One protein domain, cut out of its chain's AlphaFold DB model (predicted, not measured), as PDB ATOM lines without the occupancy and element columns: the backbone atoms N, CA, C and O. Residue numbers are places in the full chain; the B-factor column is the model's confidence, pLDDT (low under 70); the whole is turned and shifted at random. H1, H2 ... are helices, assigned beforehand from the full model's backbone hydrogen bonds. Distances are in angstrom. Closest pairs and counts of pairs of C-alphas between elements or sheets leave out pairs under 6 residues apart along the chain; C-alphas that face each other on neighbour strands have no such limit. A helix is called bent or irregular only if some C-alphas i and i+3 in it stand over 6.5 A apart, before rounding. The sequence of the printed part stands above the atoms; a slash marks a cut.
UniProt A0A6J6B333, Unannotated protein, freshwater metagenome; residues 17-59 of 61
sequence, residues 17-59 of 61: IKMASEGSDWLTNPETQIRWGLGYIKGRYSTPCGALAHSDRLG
ATOM      1  N   ILE A  17     263.431 147.166 165.196       75.69
ATOM      2  CA  ILE A  17     262.558 147.206 166.382       75.69
ATOM      3  C   ILE A  17     261.612 146.006 166.496       75.69
ATOM      4  O   ILE A  17     261.113 145.729 167.579       75.69
ATOM      5  N   LYS A  18     261.392 145.241 165.419       77.81
ATOM      6  CA  LYS A  18     260.639 143.982 165.504       77.81
ATOM      7  C   LYS A  18     261.268 142.995 166.489       77.81
ATOM      8  O   LYS A  18     260.532 142.232 167.099       77.81
ATOM      9  N   MET A  19     262.587 143.053 166.687       78.19
ATOM     10  CA  MET A  19     263.295 142.224 167.666       78.19
ATOM     11  C   MET A  19     262.970 142.591 169.120       78.19
ATOM     12  O   MET A  19     263.189 141.775 170.009       78.19
ATOM     13  N   ALA A  20     262.368 143.762 169.366       79.75
ATOM     14  CA  ALA A  20     261.915 144.162 170.695       79.75
ATOM     15  C   ALA A  20     260.831 143.237 171.273       79.75
ATOM     16  O   ALA A  20     260.624 143.248 172.483       79.75
ATOM     17  N   SER A  21     260.162 142.425 170.441       80.19
ATOM     18  CA  SER A  21     259.213 141.413 170.918       80.19
ATOM     19  C   SER A  21     259.873 140.301 171.736       80.19
ATOM     20  O   SER A  21     259.198 139.675 172.543       80.19
ATOM     21  N   GLU A  22     261.170 140.053 171.532       82.62
ATOM     22  CA  GLU A  22     261.924 138.991 172.218       82.62
ATOM     23  C   GLU A  22     262.778 139.518 173.380       82.62
ATOM     24  O   GLU A  22     263.276 138.733 174.185       82.62
ATOM     25  N   GLY A  23     262.947 140.839 173.483       81.56
ATOM     26  CA  GLY A  23     263.702 141.484 174.555       81.56
ATOM     27  C   GLY A  23     263.947 142.963 174.274       81.56
ATOM     28  O   GLY A  23     264.255 143.358 173.149       81.56
ATOM     29  N   SER A  24     263.839 143.810 175.301       81.62
ATOM     30  CA  SER A  24     264.111 145.253 175.188       81.62
ATOM     31  C   SER A  24     265.580 145.573 174.882       81.62
ATOM     32  O   SER A  24     265.899 146.677 174.452       81.62
ATOM     33  N   ASP A  25     266.468 144.603 175.080       82.25
ATOM     34  CA  ASP A  25     267.912 144.650 174.852       82.25
ATOM     35  C   ASP A  25     268.331 144.176 173.447       82.25
ATOM     36  O   ASP A  25     269.521 144.036 173.171       82.25
ATOM     37  N   TRP A  26     267.378 143.975 172.529       80.19
ATOM     38  CA  TRP A  26     267.608 143.483 171.162       80.19
ATOM     39  C   TRP A  26     268.711 144.209 170.381       80.19
ATOM     40  O   TRP A  26     269.332 143.630 169.489       80.19
ATOM     41  N   LEU A  27     268.958 145.484 170.688       76.56
ATOM     42  CA  LEU A  27     269.956 146.291 169.994       76.56
ATOM     43  C   LEU A  27     271.392 145.841 170.305       76.56
ATOM     44  O   LEU A  27     272.260 145.938 169.439       76.56
ATOM     45  N   THR A  28     271.639 145.352 171.520       80.44
ATOM     46  CA  THR A  28     272.978 145.030 172.033       80.44
ATOM     47  C   THR A  28     273.138 143.564 172.424       80.44
ATOM     48  O   THR A  28     274.269 143.086 172.464       80.44
ATOM     49  N   ASN A  29     272.044 142.838 172.671       79.19
ATOM     50  CA  ASN A  29     272.074 141.431 173.045       79.19
ATOM     51  C   ASN A  29     271.991 140.517 171.803       79.19
ATOM     52  O   ASN A  29     270.933 140.435 171.165       79.19
ATOM     53  N   PRO A  30     273.074 139.795 171.447       77.12
ATOM     54  CA  PRO A  30     273.071 138.880 170.309       77.12
ATOM     55  C   PRO A  30     272.114 137.695 170.497       77.12
ATOM     56  O   PRO A  30     271.570 137.201 169.512       77.12
ATOM     57  N   GLU A  31     271.858 137.255 171.730       82.25
ATOM     58  CA  GLU A  31     270.930 136.157 172.002       82.25
ATOM     59  C   GLU A  31     269.491 136.546 171.644       82.25
ATOM     60  O   GLU A  31     268.793 135.788 170.966       82.25
ATOM     61  N   THR A  32     269.076 137.763 172.007       82.19
ATOM     62  CA  THR A  32     267.768 138.327 171.640       82.19
ATOM     63  C   THR A  32     267.610 138.400 170.115       82.19
ATOM     64  O   THR A  32     266.565 138.030 169.574       82.19
ATOM     65  N   GLN A  33     268.667 138.787 169.388       80.81
ATOM     66  CA  GLN A  33     268.654 138.823 167.918       80.81
ATOM     67  C   GLN A  33     268.546 137.425 167.293       80.81
ATOM     68  O   GLN A  33     267.810 137.241 166.322       80.81
ATOM     69  N   ILE A  34     269.254 136.433 167.847       80.12
ATOM     70  CA  ILE A  34     269.201 135.041 167.378       80.12
ATOM     71  C   ILE A  34     267.810 134.453 167.620       80.12
ATOM     72  O   ILE A  34     267.232 133.859 166.710       80.12
ATOM     73  N   ARG A  35     267.246 134.649 168.816       84.00
ATOM     74  CA  ARG A  35     265.922 134.132 169.182       84.00
ATOM     75  C   ARG A  35     264.837 134.676 168.260       84.00
ATOM     76  O   ARG A  35     264.074 133.898 167.685       84.00
ATOM     77  N   TRP A  36     264.852 135.988 168.022       85.38
ATOM     78  CA  TRP A  36     263.944 136.608 167.063       85.38
ATOM     79  C   TRP A  36     264.157 136.084 165.641       85.38
ATOM     80  O   TRP A  36     263.194 135.735 164.957       85.38
ATOM     81  N   GLY A  37     265.413 135.976 165.197       83.44
ATOM     82  CA  GLY A  37     265.756 135.470 163.869       83.44
ATOM     83  C   GLY A  37     265.236 134.053 163.623       83.44
ATOM     84  O   GLY A  37     264.652 133.787 162.572       83.44
ATOM     85  N   LEU A  38     265.369 133.159 164.606       83.31
ATOM     86  CA  LEU A  38     264.849 131.792 164.529       83.31
ATOM     87  C   LEU A  38     263.316 131.756 164.488       83.31
ATOM     88  O   LEU A  38     262.747 131.014 163.684       83.31
ATOM     89  N   GLY A  39     262.643 132.576 165.301       83.44
ATOM     90  CA  GLY A  39     261.186 132.719 165.266       83.44
ATOM     91  C   GLY A  39     260.686 133.220 163.909       83.44
ATOM     92  O   GLY A  39     259.768 132.641 163.324       83.44
ATOM     93  N   TYR A  40     261.348 134.238 163.357       83.75
ATOM     94  CA  TYR A  40     261.044 134.788 162.040       83.75
ATOM     95  C   TYR A  40     261.248 133.760 160.917       83.75
ATOM     96  O   TYR A  40     260.367 133.586 160.071       83.75
ATOM     97  N   ILE A  41     262.369 133.032 160.935       82.62
ATOM     98  CA  ILE A  41     262.660 131.952 159.981       82.62
ATOM     99  C   ILE A  41     261.587 130.868 160.044       82.62
ATOM    100  O   ILE A  41     261.065 130.459 159.009       82.62
ATOM    101  N   LYS A  42     261.217 130.431 161.249       82.12
ATOM    102  CA  LYS A  42     260.186 129.410 161.440       82.12
ATOM    103  C   LYS A  42     258.825 129.882 160.925       82.12
ATOM    104  O   LYS A  42     258.155 129.134 160.224       82.12
ATOM    105  N   GLY A  43     258.430 131.118 161.226       82.69
ATOM    106  CA  GLY A  43     257.135 131.661 160.809       82.69
ATOM    107  C   GLY A  43     257.030 131.928 159.306       82.69
ATOM    108  O   GLY A  43     255.969 131.726 158.723       82.69
ATOM    109  N   ARG A  44     258.115 132.376 158.664       82.81
ATOM    110  CA  ARG A  44     258.093 132.781 157.249       82.81
ATOM    111  C   ARG A  44     258.553 131.692 156.284       82.81
ATOM    112  O   ARG A  44     258.042 131.624 155.170       82.81
ATOM    113  N   TYR A  45     259.509 130.864 156.695       81.69
ATOM    114  CA  TYR A  45     260.186 129.894 155.827       81.69
ATOM    115  C   TYR A  45     260.079 128.450 156.318       81.69
ATOM    116  O   TYR A  45     260.571 127.547 155.645       81.69
ATOM    117  N   SER A  46     259.418 128.211 157.458       82.56
ATOM    118  CA  SER A  46     259.272 126.914 158.146       82.56
ATOM    119  C   SER A  46     260.577 126.306 158.669       82.56
ATOM    120  O   SER A  46     260.608 125.813 159.795       82.56
ATOM    121  N   THR A  47     261.667 126.357 157.899       81.62
ATOM    122  CA  THR A  47     262.977 125.805 158.262       81.62
ATOM    123  C   THR A  47     264.116 126.782 157.947       81.62
ATOM    124  O   THR A  47     263.998 127.600 157.029       81.62
ATOM    125  N   PRO A  48     265.260 126.678 158.652       77.25
ATOM    126  CA  PRO A  48     266.472 127.427 158.311       77.25
ATOM    127  C   PRO A  48     266.948 127.181 156.877       77.25
ATOM    128  O   PRO A  48     267.329 128.121 156.185       77.25
ATOM    129  N   CYS A  49     266.853 125.941 156.392       80.19
ATOM    130  CA  CYS A  49     267.184 125.604 155.007       80.19
ATOM    131  C   CYS A  49     266.246 126.290 154.003       80.19
ATOM    132  O   CYS A  49     266.706 126.743 152.961       80.19
ATOM    133  N   GLY A  50     264.950 126.414 154.317       78.06
ATOM    134  CA  GLY A  50     263.994 127.155 153.491       78.06
ATOM    135  C   GLY A  50     264.314 128.649 153.420       78.06
ATOM    136  O   GLY A  50     264.184 129.258 152.360       78.06
ATOM    137  N   ALA A  51     264.797 129.226 154.523       78.88
ATOM    138  CA  ALA A  51     265.260 130.610 154.552       78.88
ATOM    139  C   ALA A  51     266.515 130.814 153.693       78.88
ATOM    140  O   ALA A  51     266.564 131.762 152.910       78.88
ATOM    141  N   LEU A  52     267.495 129.907 153.796       77.38
ATOM    142  CA  LEU A  52     268.714 129.944 152.983       77.38
ATOM    143  C   LEU A  52     268.391 129.800 151.491       77.38
ATOM    144  O   LEU A  52     268.769 130.655 150.701       77.38
ATOM    145  N   ALA A  53     267.587 128.802 151.116       77.56
ATOM    146  CA  ALA A  53     267.179 128.598 149.727       77.56
ATOM    147  C   ALA A  53     266.420 129.807 149.150       77.56
ATOM    148  O   ALA A  53     266.544 130.123 147.967       77.56
ATOM    149  N   HIS A  54     265.627 130.501 149.973       75.12
ATOM    150  CA  HIS A  54     264.974 131.737 149.553       75.12
ATOM    151  C   HIS A  54     265.970 132.877 149.330       75.12
ATOM    152  O   HIS A  54     265.852 133.591 148.334       75.12
ATOM    153  N   SER A  55     266.941 133.018 150.236       71.44
ATOM    154  CA  SER A  55     268.023 133.996 150.137       71.44
ATOM    155  C   SER A  55     268.851 133.790 148.869       71.44
ATOM    156  O   SER A  55     269.030 134.738 148.107       71.44
ATOM    157  N   ASP A  56     269.264 132.548 148.600       74.19
ATOM    158  CA  ASP A  56     270.044 132.175 147.414       74.19
ATOM    159  C   ASP A  56     269.259 132.447 146.126       74.19
ATOM    160  O   ASP A  56     269.796 132.954 145.143       74.19
ATOM    161  N   ARG A  57     267.949 132.159 146.127       72.44
ATOM    162  CA  ARG A  57     267.082 132.383 144.962       72.44
ATOM    163  C   ARG A  57     266.840 133.864 144.670       72.44
ATOM    164  O   ARG A  57     266.630 134.217 143.511       72.44
ATOM    165  N   LEU A  58     266.793 134.707 145.699       73.56
ATOM    166  CA  LEU A  58     266.542 136.144 145.559       73.56
ATOM    167  C   LEU A  58     267.817 136.996 145.516       73.56
ATOM    168  O   LEU A  58     267.703 138.205 145.312       73.56
ATOM    169  N   GLY A  59     269.001 136.405 145.708       65.94
ATOM    170  CA  GLY A  59     270.268 137.141 145.753       65.94
ATOM    171  C   GLY A  59     270.335 138.125 146.921       65.94
ATOM    172  O   GLY A  59     270.804 139.248 146.764       65.94
TER     173      GLY A  59
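AT A GLANCE: This is residues 17 to 59 of the 61 residues of the protein "Unannotated protein" of freshwater metagenome (UniProt A0A6J6B333). One long helix, H2, makes the middle of an open corner of helices: H3, shorter than H2, turns off at one of its ends, and the still shorter helix H1 packs on residues 32 to 36 near its other end. H2 and H3 meet near their ends like the two limbs of an L, while a loop of residues 22 to 29 leads from H1 round to the beginning of H2. The printed part has 43 residues with three named helices, in the order H1, H2, H3 along the chain, and no named strand; the class is all helix. The whole is loose, with a radius of gyration of the C-alphas of 11.6 A, and elongated, the C-alphas spanning 32 by 19 by 15 A along their three main axes.

IN THESE COORDINATES: The printed part begins with H1, residues 17 to 21, from Ile 17 to Ser 21. C-alpha 17 stands at (262.558, 147.206, 166.382). H1 is neither bent nor irregular, but only just: C-alphas 18 and 21 are 6.2 A apart. Residues 22 to 29 follow and form a short link of 8 residues. H2 holds residues 30 to 45, from Pro 30 to Tyr 45, and is the longest helix by residues, with 16. It measures 21.4 A from first to last C-alpha, from C-alpha 30 at (273.071, 138.880, 170.309) to C-alpha 45 at (260.186, 129.894, 155.827). After it come Ser 46 and Thr 47, a tight link of 2 residues. H3 holds residues 48 to 58, from Pro 48 to Leu 58, and measures 15.4 A from first to last C-alpha. It ends at C-alpha 58, at (266.542, 136.144, 145.559), and Gly 59 is the last printed residue.

HOW THE PARTS SIT: H2 touches both other helices, and it does so with different residues. H1 and H2 touch, with 4 pairs of C-alphas within 8 A. The closest C-alphas of the two are those of Met 19 and Trp 36, 5.7 A apart, and H2 touches H1 with residues 32 to 36 alone. The centres of H1 and H2 are 10.5 A apart. H2 and H3 touch only at the corner by their link, with 6 pairs of C-alphas within 8 A. Their closest C-alphas are those of Tyr 45 and Ala 51, 5.3 A apart, and H2 touches H3, only at the corner, with residues 38 to 45 alone. The lines of H2 and H3 stand about perpendicular, at 74 degrees, and their centres are 14.4 A apart. H1 and H3 are apart, no C-alpha of the one being within 8 A of the other. In the backbones of H2 and H3 every O i to N i+4 pair is within hydrogen-bond range. In H1 0 of 1 such pairs is within range, at 4.5 A, and 2 of 2 O i to N i+3 pairs are.

THE WHOLE: The two C-alphas farthest apart are those of Ser 24, in the link between H1 and H2, and Arg 57, in H3, at 33.0 A. The first and last printed C-alphas, those of Ile 17 and Gly 59, are 24.2 A apart. The printed residues run from 17 to 59 without a gap, in a full chain of 61 residues. The link from H2 to H3 is tight, the link from H1 to H2 is short, and no link is long. The mean pLDDT of the printed part is 79.5, and in the model residue 59 alone of the printed residues is under 70.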